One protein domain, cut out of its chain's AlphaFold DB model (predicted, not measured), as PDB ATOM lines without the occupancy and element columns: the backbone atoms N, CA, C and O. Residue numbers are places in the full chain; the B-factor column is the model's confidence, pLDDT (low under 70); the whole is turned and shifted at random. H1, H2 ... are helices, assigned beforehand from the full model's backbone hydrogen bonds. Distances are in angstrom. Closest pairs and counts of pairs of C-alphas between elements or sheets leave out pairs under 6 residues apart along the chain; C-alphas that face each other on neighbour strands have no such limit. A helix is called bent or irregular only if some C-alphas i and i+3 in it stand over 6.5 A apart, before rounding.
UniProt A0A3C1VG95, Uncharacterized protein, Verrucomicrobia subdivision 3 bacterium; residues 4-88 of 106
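Overview. This is residues 4 to 88 of the 106 residues of an uncharacterized protein of Verrucomicrobia subdivision 3 bacterium (UniProt A0A3C1VG95). Two long helices lie side by side and run opposite ways, joined by a tight turn, and a short third helix crosses the second one on the side away from the first. The long arm H1a and the helix H2 make the length; the short arm H1b turns off from H1a towards the beginning of H2, and H3 packs on H2 near its last third, so that H2 is the middle part of the three. The printed part has 85 residues with three named helices, H1, H2 and H3 in that order along the chain, no named strand, and the class all helix. The whole is loose, with a radius of gyration of the C-alphas of 16.1 A, and only just elongated, spanning 47 by 31 by 19 A.

Along the chain. The printed part begins with H1, residues 4 to 36, which by its hydrogen bonds was assigned as one helix but is bent: the C-alphas of Gly 26 and Gly 29 are 7.3 A apart, against about 5 A in a regular helix. Its first arm, H1a, holds residues 4 to 26 and measures 33.2 A from C-alpha 4 at (31.352, 80.391, -146.996) to C-alpha 26 at (2.760, 79.358, -130.199). Residues 27 and 28 belong to neither arm. The second arm, H1b, holds residues 29 to 36 and measures 11.5 A from first to last C-alpha. A tight link of 4 residues leads to H2, residues 41 to 70, which begins with C-alpha 41 at (-14.618, 78.761, -136.875) and measures 42.5 A from first to last C-alpha. A short link of 8 residues then leads to H3, residues 79 to 88, which measures 14.4 A and ends with C-alpha 88 at (12.401, 60.136, -149.577).

Arrangement. The arms H1a and H1b stand at a steep tilt of 47 degrees to each other. H1a and H2 touch, with 8 pairs of C-alphas within 8 A, and the closest are those of Leu 20 and Phe 54, 6.4 A apart. They run opposite ways at a shallow tilt of 15 degrees, and H2 touches H1a with residues 50 to 61 alone. H1b and H2 only just touch, with 3 pairs of C-alphas within 8 A; the closest are those of Leu 30 and Glu 43, 7.5 A apart. These two run opposite ways at a steep tilt of 61 degrees, and H2 touches H1b with residues 43 to 47 alone. H2 and H3 touch with 10 pairs of C-alphas within 8 A, the closest being those of Phe 62 and Leu 83, 6.9 A apart. They run the same way at a steep tilt of 64 degrees, and H2 touches H3 with residues 59 to 66 alone. H3 is apart from H1a and from H1b. Of the three pairs that touch, 1 is at a shallow tilt, and the helix packing is mostly crossed, but only just. In the backbones of H1a, H2 and H3 every O i to N i+4 pair is within hydrogen-bond range; in H1b 3 of 4 are.

Size, cuts and confidence. The two C-alphas farthest apart are those of Phe 4 and Thr 37, at 49.8 A, while the first and last printed C-alphas, of Phe 4 and Lys 88, are 27.9 A apart. The printed part runs from residue 4 to residue 88 and has no cut, and neither of its two links is long. The mean pLDDT of the printed part is 83.7; residues 70 to 71 are under 70, and of these residue 70 belongs to H2.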
ATOM      1  N   PHE A   4      32.324  79.307-147.178       74.00
ATOM      2  CA  PHE A   4      31.352  80.391-146.996       74.00
ATOM      3  C   PHE A   4      29.919  80.009-147.415       74.00
ATOM      4  O   PHE A   4      28.947  80.414-146.773       74.00
ATOM      5  N   ALA A   5      29.768  79.199-148.470       71.94
ATOM      6  CA  ALA A   5      28.459  78.726-148.929       71.94
ATOM      7  C   ALA A   5      27.820  77.773-147.904       71.94
ATOM      8  O   ALA A   5      26.635  77.898-147.588       71.94
ATOM      9  N   TRP A   6      28.630  76.895-147.305       71.62
ATOM     10  CA  TRP A   6      28.189  75.974-146.256       71.62
ATOM     11  C   TRP A   6      27.799  76.687-144.958       71.62
ATOM     12  O   TRP A   6      26.811  76.312-144.327       71.62
ATOM     13  N   ASP A   7      28.513  77.743-144.569       81.81
ATOM     14  CA  ASP A   7      28.141  78.559-143.407       81.81
ATOM     15  C   ASP A   7      26.822  79.302-143.608       81.81
ATOM     16  O   ASP A   7      25.972  79.324-142.710       81.81
ATOM     17  N   LYS A   8      26.611  79.870-144.800       77.12
ATOM     18  CA  LYS A   8      25.345  80.514-145.165       77.12
ATOM     19  C   LYS A   8      24.185  79.519-145.104       77.12
ATOM     20  O   LYS A   8      23.152  79.826-144.508       77.12
ATOM     21  N   PHE A   9      24.375  78.318-145.652       76.38
ATOM     22  CA  PHE A   9      23.379  77.250-145.607       76.38
ATOM     23  C   PHE A   9      23.037  76.841-144.167       76.38
ATOM     24  O   PHE A   9      21.861  76.771-143.803       76.38
ATOM     25  N   ARG A  10      24.051  76.641-143.313       78.25
ATOM     26  CA  ARG A  10      23.860  76.311-141.890       78.25
ATOM     27  C   ARG A  10      23.065  77.381-141.147       78.25
ATOM     28  O   ARG A  10      22.116  77.043-140.439       78.25
ATOM     29  N   LYS A  11      23.411  78.659-141.333       82.00
ATOM     30  CA  LYS A  11      22.684  79.782-140.719       82.00
ATOM     31  C   LYS A  11      21.226  79.812-141.161       82.00
ATOM     32  O   LYS A  11      20.336  79.929-140.328       82.00
ATOM     33  N   GLN A  12      20.974  79.637-142.454       77.88
ATOM     34  CA  GLN A  12      19.620  79.685-142.994       77.88
ATOM     35  C   GLN A  12      18.751  78.526-142.487       77.88
ATOM     36  O   GLN A  12      17.615  78.753-142.078       77.88
ATOM     37  N   ARG A  13      19.308  77.310-142.393       80.50
ATOM     38  CA  ARG A  13      18.622  76.167-141.768       80.50
ATOM     39  C   ARG A  13      18.297  76.394-140.294       80.50
ATOM     40  O   ARG A  13      17.261  75.920-139.830       80.50
ATOM     41  N   ALA A  14      19.182  77.063-139.556       81.94
ATOM     42  CA  ALA A  14      18.947  77.386-138.153       81.94
ATOM     43  C   ALA A  14      17.766  78.355-138.005       81.94
ATOM     44  O   ALA A  14      16.862  78.086-137.217       81.94
ATOM     45  N   THR A  15      17.718  79.407-138.825       82.44
ATOM     46  CA  THR A  15      16.601  80.363-138.838       82.44
ATOM     47  C   THR A  15      15.276  79.703-139.220       82.44
ATOM     48  O   THR A  15      14.274  79.914-138.544       82.44
ATOM     49  N   GLU A  16      15.253  78.865-140.258       81.31
ATOM     50  CA  GLU A  16      14.027  78.164-140.679       81.31
ATOM     51  C   GLU A  16      13.520  77.198-139.604       81.31
ATOM     52  O   GLU A  16      12.320  77.121-139.339       81.31
ATOM     53  N   ARG A  17      14.438  76.491-138.933       81.69
ATOM     54  CA  ARG A  17      14.092  75.627-137.801       81.69
ATOM     55  C   ARG A  17      13.507  76.432-136.648       81.69
ATOM     56  O   ARG A  17      12.498  76.019-136.087       81.69
ATOM     57  N   GLU A  18      14.116  77.561-136.309       86.81
ATOM     58  CA  GLU A  18      13.635  78.424-135.236       86.81
ATOM     59  C   GLU A  18      12.234  78.976-135.542       86.81
ATOM     60  O   GLU A  18      11.356  78.956-134.680       86.81
ATOM     61  N   GLN A  19      11.984  79.401-136.783       82.94
ATOM     62  CA  GLN A  19      10.663  79.856-137.220       82.94
ATOM     63  C   GLN A  19       9.605  78.753-137.089       82.94
ATOM     64  O   GLN A  19       8.541  78.995-136.518       82.94
ATOM     65  N   LEU A  20       9.912  77.529-137.533       83.88
ATOM     66  CA  LEU A  20       9.025  76.372-137.366       83.88
ATOM     67  C   LEU A  20       8.784  76.037-135.887       83.88
ATOM     68  O   LEU A  20       7.656  75.752-135.494       83.88
ATOM     69  N   GLN A  21       9.818  76.106-135.047       85.31
ATOM     70  CA  GLN A  21       9.693  75.849-133.611       85.31
ATOM     71  C   GLN A  21       8.806  76.884-132.920       85.31
ATOM     72  O   GLN A  21       7.958  76.509-132.109       85.31
ATOM     73  N   ARG A  22       8.954  78.170-133.257       85.69
ATOM     74  CA  ARG A  22       8.102  79.247-132.729       85.69
ATOM     75  C   ARG A  22       6.648  79.057-133.149       85.69
ATOM     76  O   ARG A  22       5.759  79.189-132.314       85.69
ATOM     77  N   LEU A  23       6.424  78.680-134.406       84.12
ATOM     78  CA  LEU A  23       5.099  78.397-134.952       84.12
ATOM     79  C   LEU A  23       4.398  77.259-134.188       84.12
ATOM     80  O   LEU A  23       3.267  77.415-133.734       84.12
ATOM     81  N   VAL A  24       5.095  76.137-133.980       81.88
ATOM     82  CA  VAL A  24       4.567  74.978-133.237       81.88
ATOM     83  C   VAL A  24       4.360  75.304-131.755       81.88
ATOM     84  O   VAL A  24       3.349  74.920-131.172       81.88
ATOM     85  N   SER A  25       5.287  76.039-131.140       84.88
ATOM     86  CA  SER A  25       5.188  76.414-129.723       84.88
ATOM     87  C   SER A  25       4.014  77.360-129.468       84.88
ATOM     88  O   SER A  25       3.275  77.173-128.504       84.88
ATOM     89  N   GLY A  26       3.805  78.343-130.351       83.00
ATOM     90  CA  GLY A  26       2.760  79.358-130.199       83.00
ATOM     91  C   GLY A  26       1.337  78.803-130.255       83.00
ATOM     92  O   GLY A  26       0.430  79.386-129.670       83.00
ATOM     93  N   ILE A  27       1.136  77.657-130.909       82.00
ATOM     94  CA  ILE A  27      -0.198  77.079-131.110       82.00
ATOM     95  C   ILE A  27      -0.493  75.871-130.217       82.00
ATOM     96  O   ILE A  27      -1.606  75.346-130.232       82.00
ATOM     97  N   HIS A  28       0.495  75.409-129.447       85.19
ATOM     98  CA  HIS A  28       0.373  74.196-128.643       85.19
ATOM     99  C   HIS A  28      -0.814  74.275-127.671       85.19
ATOM    100  O   HIS A  28      -1.541  73.298-127.507       85.19
ATOM    101  N   GLY A  29      -1.075  75.461-127.110       86.19
ATOM    102  CA  GLY A  29      -2.249  75.704-126.268       86.19
ATOM    103  C   GLY A  29      -3.578  75.522-127.009       86.19
ATOM    104  O   GLY A  29      -4.495  74.902-126.473       86.19
ATOM    105  N   LEU A  30      -3.673  75.987-128.260       86.25
ATOM    106  CA  LEU A  30      -4.867  75.794-129.083       86.25
ATOM    107  C   LEU A  30      -5.046  74.319-129.457       86.25
ATOM    108  O   LEU A  30      -6.139  73.786-129.319       86.25
ATOM    109  N   LEU A  31      -3.971  73.627-129.846       86.69
ATOM    110  CA  LEU A  31      -4.012  72.187-130.128       86.69
ATOM    111  C   LEU A  31      -4.453  71.369-128.908       86.69
ATOM    112  O   LEU A  31      -5.252  70.444-129.047       86.69
ATOM    113  N   ALA A  32      -3.956  71.707-127.716       89.62
ATOM    114  CA  ALA A  32      -4.364  71.060-126.473       89.62
ATOM    115  C   ALA A  32      -5.853  71.294-126.179       89.62
ATOM    116  O   ALA A  32      -6.566  70.345-125.863       89.62
ATOM    117  N   LYS A  33      -6.341  72.527-126.364       88.38
ATOM    118  CA  LYS A  33      -7.761  72.873-126.211       88.38
ATOM    119  C   LYS A  33      -8.650  72.114-127.203       88.38
ATOM    120  O   LYS A  33      -9.666  71.544-126.815       88.38
ATOM    121  N   CYS A  34      -8.249  72.048-128.470       87.56
ATOM    122  CA  CYS A  34      -9.028  71.399-129.524       87.56
ATOM    123  C   CYS A  34      -9.065  69.865-129.414       87.56
ATOM    124  O   CYS A  34      -9.886  69.223-130.061       87.56
ATOM    125  N   ARG A  35      -8.201  69.257-128.587       87.94
ATOM    126  CA  ARG A  35      -8.279  67.822-128.258       87.94
ATOM    127  C   ARG A  35      -9.451  67.483-127.346       87.94
ATOM    128  O   ARG A  35      -9.926  66.353-127.380       87.94
ATOM    129  N   THR A  36      -9.877  68.424-126.510       92.19
ATOM    130  CA  THR A  36     -10.939  68.216-125.515       92.19
ATOM    131  C   THR A  36     -12.235  68.925-125.881       92.19
ATOM    132  O   THR A  36     -13.260  68.707-125.244       92.19
ATOM    133  N   THR A  37     -12.202  69.816-126.871       92.00
ATOM    134  CA  THR A  37     -13.323  70.689-127.212       92.00
ATOM    135  C   THR A  37     -13.347  70.932-128.710       92.00
ATOM    136  O   THR A  37     -12.306  71.172-129.316       92.00
ATOM    137  N   THR A  38     -14.534  70.899-129.313       92.62
ATOM    138  CA  THR A  38     -14.695  71.225-130.731       92.62
ATOM    139  C   THR A  38     -14.307  72.690-130.975       92.62
ATOM    140  O   THR A  38     -14.879  73.565-130.321       92.62
ATOM    141  N   PRO A  39     -13.351  72.976-131.877       90.88
ATOM    142  CA  PRO A  39     -12.973  74.344-132.201       90.88
ATOM    143  C   PRO A  39     -14.123  75.101-132.863       90.88
ATOM    144  O   PRO A  39     -14.854  74.544-133.683       90.88
ATOM    145  N   ASN A  40     -14.242  76.388-132.550       94.50
ATOM    146  CA  ASN A  40     -15.084  77.295-133.331       94.50
ATOM    147  C   ASN A  40     -14.418  77.657-134.677       94.50
ATOM    148  O   ASN A  40     -13.274  77.290-134.941       94.50
ATOM    149  N   GLU A  41     -15.113  78.406-135.535       94.62
ATOM    150  CA  GLU A  41     -14.618  78.761-136.875       94.62
ATOM    151  C   GLU A  41     -13.303  79.560-136.866       94.62
ATOM    152  O   GLU A  41     -12.444  79.357-137.728       94.62
ATOM    153  N   ILE A  42     -13.109  80.438-135.875       92.25
ATOM    154  CA  ILE A  42     -11.882  81.234-135.721       92.25
ATOM    155  C   ILE A  42     -10.717  80.315-135.345       92.25
ATOM    156  O   ILE A  42      -9.637  80.391-135.931       92.25
ATOM    157  N   GLU A  43     -10.944  79.415-134.392       90.94
ATOM    158  CA  GLU A  43      -9.959  78.427-133.945       90.94
ATOM    159  C   GLU A  43      -9.605  77.445-135.067       90.94
ATOM    160  O   GLU A  43      -8.429  77.153-135.284       90.94
ATOM    161  N   LEU A  44     -10.600  76.993-135.832       92.25
ATOM    162  CA  LEU A  44     -10.403  76.130-136.993       92.25
ATOM    163  C   LEU A  44      -9.574  76.830-138.078       92.25
ATOM    164  O   LEU A  44      -8.641  76.238-138.619       92.25
ATOM    165  N   SER A  45      -9.861  78.103-138.351       92.31
ATOM    166  CA  SER A  45      -9.095  78.913-139.302       92.31
ATOM    167  C   SER A  45      -7.648  79.110-138.843       92.31
ATOM    168  O   SER A  45      -6.720  78.973-139.642       92.31
ATOM    169  N   ALA A  46      -7.430  79.358-137.548       90.06
ATOM    170  CA  ALA A  46      -6.092  79.465-136.971       90.06
ATOM    171  C   ALA A  46      -5.304  78.147-137.090       90.06
ATOM    172  O   ALA A  46      -4.126  78.162-137.457       90.06
ATOM    173  N   LEU A  47      -5.951  77.001-136.850       89.56
ATOM    174  CA  LEU A  47      -5.349  75.677-137.040       89.56
ATOM    175  C   LEU A  47      -5.019  75.388-138.512       89.56
ATOM    176  O   LEU A  47      -3.953  74.844-138.805       89.56
ATOM    177  N   ALA A  48      -5.893  75.770-139.446       90.81
ATOM    178  CA  ALA A  48      -5.644  75.611-140.877       90.81
ATOM    179  C   ALA A  48      -4.456  76.471-141.345       90.81
ATOM    180  O   ALA A  48      -3.551  75.971-142.019       90.81
ATOM    181  N   ALA A  49      -4.414  77.741-140.932       89.31
ATOM    182  CA  ALA A  49      -3.318  78.658-141.241       89.31
ATOM    183  C   ALA A  49      -1.979  78.172-140.664       89.31
ATOM    184  O   ALA A  49      -0.941  78.244-141.329       89.31
ATOM    185  N   LEU A  50      -2.004  77.618-139.449       87.25
ATOM    186  CA  LEU A  50      -0.846  76.969-138.848       87.25
ATOM    187  C   LEU A  50      -0.355  75.805-139.700       87.25
ATOM    188  O   LEU A  50       0.831  75.744-140.021       87.25
ATOM    189  N   LEU A  51      -1.249  74.870-140.026       87.75
ATOM    190  CA  LEU A  51      -0.899  73.670-140.776       87.75
ATOM    191  C   LEU A  51      -0.260  74.052-142.113       87.75
ATOM    192  O   LEU A  51       0.801  73.539-142.468       87.75
ATOM    193  N   HIS A  52      -0.865  75.014-142.806       88.94
ATOM    194  CA  HIS A  52      -0.345  75.557-144.053       88.94
ATOM    195  C   HIS A  52       1.056  76.169-143.885       88.94
ATOM    196  O   HIS A  52       1.966  75.867-144.661       88.94
ATOM    197  N   SER A  53       1.259  76.974-142.838       86.50
ATOM    198  CA  SER A  53       2.552  77.607-142.546       86.50
ATOM    199  C   SER A  53       3.635  76.579-142.208       86.50
ATOM    200  O   SER A  53       4.777  76.704-142.654       86.50
ATOM    201  N   PHE A  54       3.276  75.529-141.463       85.06
ATOM    202  CA  PHE A  54       4.176  74.428-141.135       85.06
ATOM    203  C   PHE A  54       4.622  73.676-142.396       85.06
ATOM    204  O   PHE A  54       5.824  73.532-142.625       85.06
ATOM    205  N   TYR A  55       3.678  73.257-143.247       85.19
ATOM    206  CA  TYR A  55       4.001  72.565-144.500       85.19
ATOM    207  C   TYR A  55       4.838  73.435-145.439       85.19
ATOM    208  O   TYR A  55       5.848  72.968-145.961       85.19
ATOM    209  N   THR A  56       4.499  74.717-145.571       86.31
ATOM    210  CA  THR A  56       5.275  75.675-146.371       86.31
ATOM    211  C   THR A  56       6.722  75.783-145.881       86.31
ATOM    212  O   THR A  56       7.662  75.780-146.678       86.31
ATOM    213  N   GLY A  57       6.934  75.845-144.563       85.81
ATOM    214  CA  GLY A  57       8.280  75.884-143.993       85.81
ATOM    215  C   GLY A  57       9.082  74.610-144.283       85.81
ATOM    216  O   GLY A  57      10.253  74.697-144.654       85.81
ATOM    217  N   VAL A  58       8.451  73.435-144.194       85.69
ATOM    218  CA  VAL A  58       9.077  72.149-144.550       85.69
ATOM    219  C   VAL A  58       9.459  72.102-146.033       85.69
ATOM    220  O   VAL A  58      10.585  71.731-146.370       85.69
ATOM    221  N   GLU A  59       8.569  72.528-146.927       85.81
ATOM    222  CA  GLU A  59       8.848  72.585-148.365       85.81
ATOM    223  C   GLU A  59      10.009  73.521-148.694       85.81
ATOM    224  O   GLU A  59      10.854  73.184-149.521       85.81
ATOM    225  N   ASN A  60      10.100  74.674-148.031       85.25
ATOM    226  CA  ASN A  60      11.209  75.605-148.225       85.25
ATOM    227  C   ASN A  60      12.555  74.979-147.840       85.25
ATOM    228  O   ASN A  60      13.524  75.111-148.592       85.25
ATOM    229  N   VAL A  61      12.605  74.228-146.734       84.50
ATOM    230  CA  VAL A  61      13.801  73.465-146.349       84.50
ATOM    231  C   VAL A  61      14.156  72.449-147.437       84.50
ATOM    232  O   VAL A  61      15.309  72.374-147.864       84.50
ATOM    233  N   PHE A  62      13.179  71.687-147.932       85.19
ATOM    234  CA  PHE A  62      13.416  70.669-148.956       85.19
ATOM    235  C   PHE A  62      13.830  71.244-150.308       85.19
ATOM    236  O   PHE A  62      14.733  70.695-150.935       85.19
ATOM    237  N   LYS A  63      13.256  72.369-150.745       84.00
ATOM    238  CA  LYS A  63      13.680  73.061-151.975       84.00
ATOM    239  C   LYS A  63      15.167  73.376-151.942       84.00
ATOM    240  O   LYS A  63      15.863  73.161-152.926       84.00
ATOM    241  N   ARG A  64      15.662  73.858-150.802       81.31
ATOM    242  CA  ARG A  64      17.085  74.182-150.635       81.31
ATOM    243  C   ARG A  64      17.956  72.942-150.682       81.31
ATOM    244  O   ARG A  64      18.993  72.972-151.327       81.31
ATOM    245  N   VAL A  65      17.529  71.865-150.022       82.69
ATOM    246  CA  VAL A  65      18.234  70.578-150.090       82.69
ATOM    247  C   VAL A  65      18.292  70.078-151.537       82.69
ATOM    248  O   VAL A  65      19.357  69.671-151.979       82.69
ATOM    249  N   ALA A  66      17.195  70.172-152.295       81.38
ATOM    250  CA  ALA A  66      17.158  69.771-153.703       81.38
ATOM    251  C   ALA A  66      18.112  70.603-154.570       81.38
ATOM    252  O   ALA A  66      18.872  70.042-155.349       81.38
ATOM    253  N   VAL A  67      18.118  71.930-154.410       79.88
ATOM    254  CA  VAL A  67      19.038  72.809-155.151       79.88
ATOM    255  C   VAL A  67      20.498  72.495-154.816       79.88
ATOM    256  O   VAL A  67      21.327  72.446-155.718       79.88
ATOM    257  N   GLU A  68      20.817  72.243-153.546       76.81
ATOM    258  CA  GLU A  68      22.194  71.953-153.124       76.81
ATOM    259  C   GLU A  68      22.684  70.579-153.609       76.81
ATOM    260  O   GLU A  68      23.855  70.430-153.949       76.81
ATOM    261  N   LEU A  69      21.806  69.569-153.636       74.38
ATOM    262  CA  LEU A  69      22.164  68.207-154.044       74.38
ATOM    263  C   LEU A  69      22.172  68.017-155.562       74.38
ATOM    264  O   LEU A  69      23.024  67.303-156.084       74.38
ATOM    265  N   ASP A  70      21.219  68.626-156.261       69.38
ATOM    266  CA  ASP A  70      20.908  68.294-157.650       69.38
ATOM    267  C   ASP A  70      21.042  69.479-158.619       69.38
ATOM    268  O   ASP A  70      20.821  69.320-159.821       69.38
ATOM    269  N   GLY A  71      21.370  70.671-158.115       68.06
ATOM    270  CA  GLY A  71      21.590  71.884-158.908       68.06
ATOM    271  C   GLY A  71      20.326  72.551-159.459       68.06
ATOM    272  O   GLY A  71      20.387  73.714-159.842       68.06
ATOM    273  N   GLU A  72      19.174  71.872-159.460       70.12
ATOM    274  CA  GLU A  72      17.923  72.390-160.026       70.12
ATOM    275  C   GLU A  72      16.717  72.166-159.092       70.12
ATOM    276  O   GLU A  72      16.532  71.061-158.565       70.12
ATOM    277  N   PRO A  73      15.848  73.181-158.905       70.25
ATOM    278  CA  PRO A  73      14.598  73.020-158.175       70.25
ATOM    279  C   PRO A  73      13.606  72.134-158.944       70.25
ATOM    280  O   PRO A  73      13.610  72.079-160.174       70.25
ATOM    281  N   VAL A  74      12.708  71.473-158.210       76.00
ATOM    282  CA  VAL A  74      11.575  70.731-158.790       76.00
ATOM    283  C   VAL A  74      10.571  71.728-159.385       76.00
ATOM    284  O   VAL A  74      10.297  72.759-158.770       76.00
ATOM    285  N   ARG A  75      10.046  71.448-160.584       76.06
ATOM    286  CA  ARG A  75       9.161  72.341-161.360       76.06
ATOM    287  C   ARG A  75       7.898  71.593-161.813       76.06
ATOM    288  O   ARG A  75       7.897  70.370-161.806       76.06
ATOM    289  N   GLY A  76       6.871  72.327-162.249       80.50
ATOM    290  CA  GLY A  76       5.591  71.780-162.732       80.50
ATOM    291  C   GLY A  76       4.455  71.909-161.714       80.50
ATOM    292  O   GLY A  76       4.696  72.263-160.566       80.50
ATOM    293  N   ASP A  77       3.215  71.629-162.108       78.12
ATOM    294  CA  ASP A  77       2.031  71.880-161.265       78.12
ATOM    295  C   ASP A  77       1.985  71.003-159.999       78.12
ATOM    296  O   ASP A  77       1.460  71.403-158.962       78.12
ATOM    297  N   SER A  78       2.607  69.822-160.046       83.38
ATOM    298  CA  SER A  78       2.735  68.870-158.933       83.38
ATOM    299  C   SER A  78       4.062  68.967-158.174       83.38
ATOM    300  O   SER A  78       4.388  68.058-157.397       83.38
ATOM    301  N   TRP A  79       4.824  70.057-158.350       86.44
ATOM    302  CA  TRP A  79       6.199  70.167-157.843       86.44
ATOM    303  C   TRP A  79       6.316  69.901-156.337       86.44
ATOM    304  O   TRP A  79       7.293  69.300-155.889       86.44
ATOM    305  N   HIS A  80       5.311  70.303-155.550       83.00
ATOM    306  CA  HIS A  80       5.266  70.091-154.102       83.00
ATOM    307  C   HIS A  80       5.376  68.601-153.742       83.00
ATOM    308  O   HIS A  80       6.193  68.198-152.913       83.00
ATOM    309  N   ARG A  81       4.586  67.751-154.411       84.44
ATOM    310  CA  ARG A  81       4.563  66.298-154.180       84.44
ATOM    311  C   ARG A  81       5.855  65.641-154.649       84.44
ATOM    312  O   ARG A  81       6.392  64.771-153.966       84.44
ATOM    313  N   GLU A  82       6.353  66.054-155.806       83.44
ATOM    314  CA  GLU A  82       7.600  65.540-156.376       83.44
ATOM    315  C   GLU A  82       8.810  65.869-155.501       83.44
ATOM    316  O   GLU A  82       9.676  65.016-155.304       83.44
ATOM    317  N   LEU A  83       8.835  67.059-154.898       84.88
ATOM    318  CA  LEU A  83       9.852  67.441-153.929       84.88
ATOM    319  C   LEU A  83       9.878  66.483-152.730       84.88
ATOM    320  O   LEU A  83      10.946  65.994-152.363       84.88
ATOM    321  N   LEU A  84       8.715  66.162-152.155       84.62
ATOM    322  CA  LEU A  84       8.613  65.219-151.034       84.62
ATOM    323  C   LEU A  84       9.074  63.807-151.420       84.62
ATOM    324  O   LEU A  84       9.787  63.153-150.658       84.62
ATOM    325  N   LEU A  85       8.703  63.340-152.615       83.81
ATOM    326  CA  LEU A  85       9.125  62.033-153.129       83.81
ATOM    327  C   LEU A  85      10.640  61.969-153.366       83.81
ATOM    328  O   LEU A  85      11.272  60.956-153.054       83.81
ATOM    329  N   ARG A  86      11.237  63.058-153.860       80.50
ATOM    330  CA  ARG A  86      12.686  63.165-154.058       80.50
ATOM    331  C   ARG A  86      13.441  63.093-152.734       80.50
ATOM    332  O   ARG A  86      14.411  62.354-152.641       80.50
ATOM    333  N   MET A  87      12.947  63.765-151.694       83.31
ATOM    334  CA  MET A  87      13.555  63.740-150.354       83.31
ATOM    335  C   MET A  87      13.449  62.382-149.646       83.31
ATOM    336  O   MET A  87      14.207  62.116-148.717       83.31
ATOM    337  N   LYS A  88      12.520  61.517-150.071       83.50
ATOM    338  CA  LYS A  88      12.401  60.136-149.577       83.50
ATOM    339  C   LYS A  88      13.443  59.198-150.200       83.50
ATOM    340  O   LYS A  88      13.746  58.155-149.623       83.50
TER     341      LYS A  88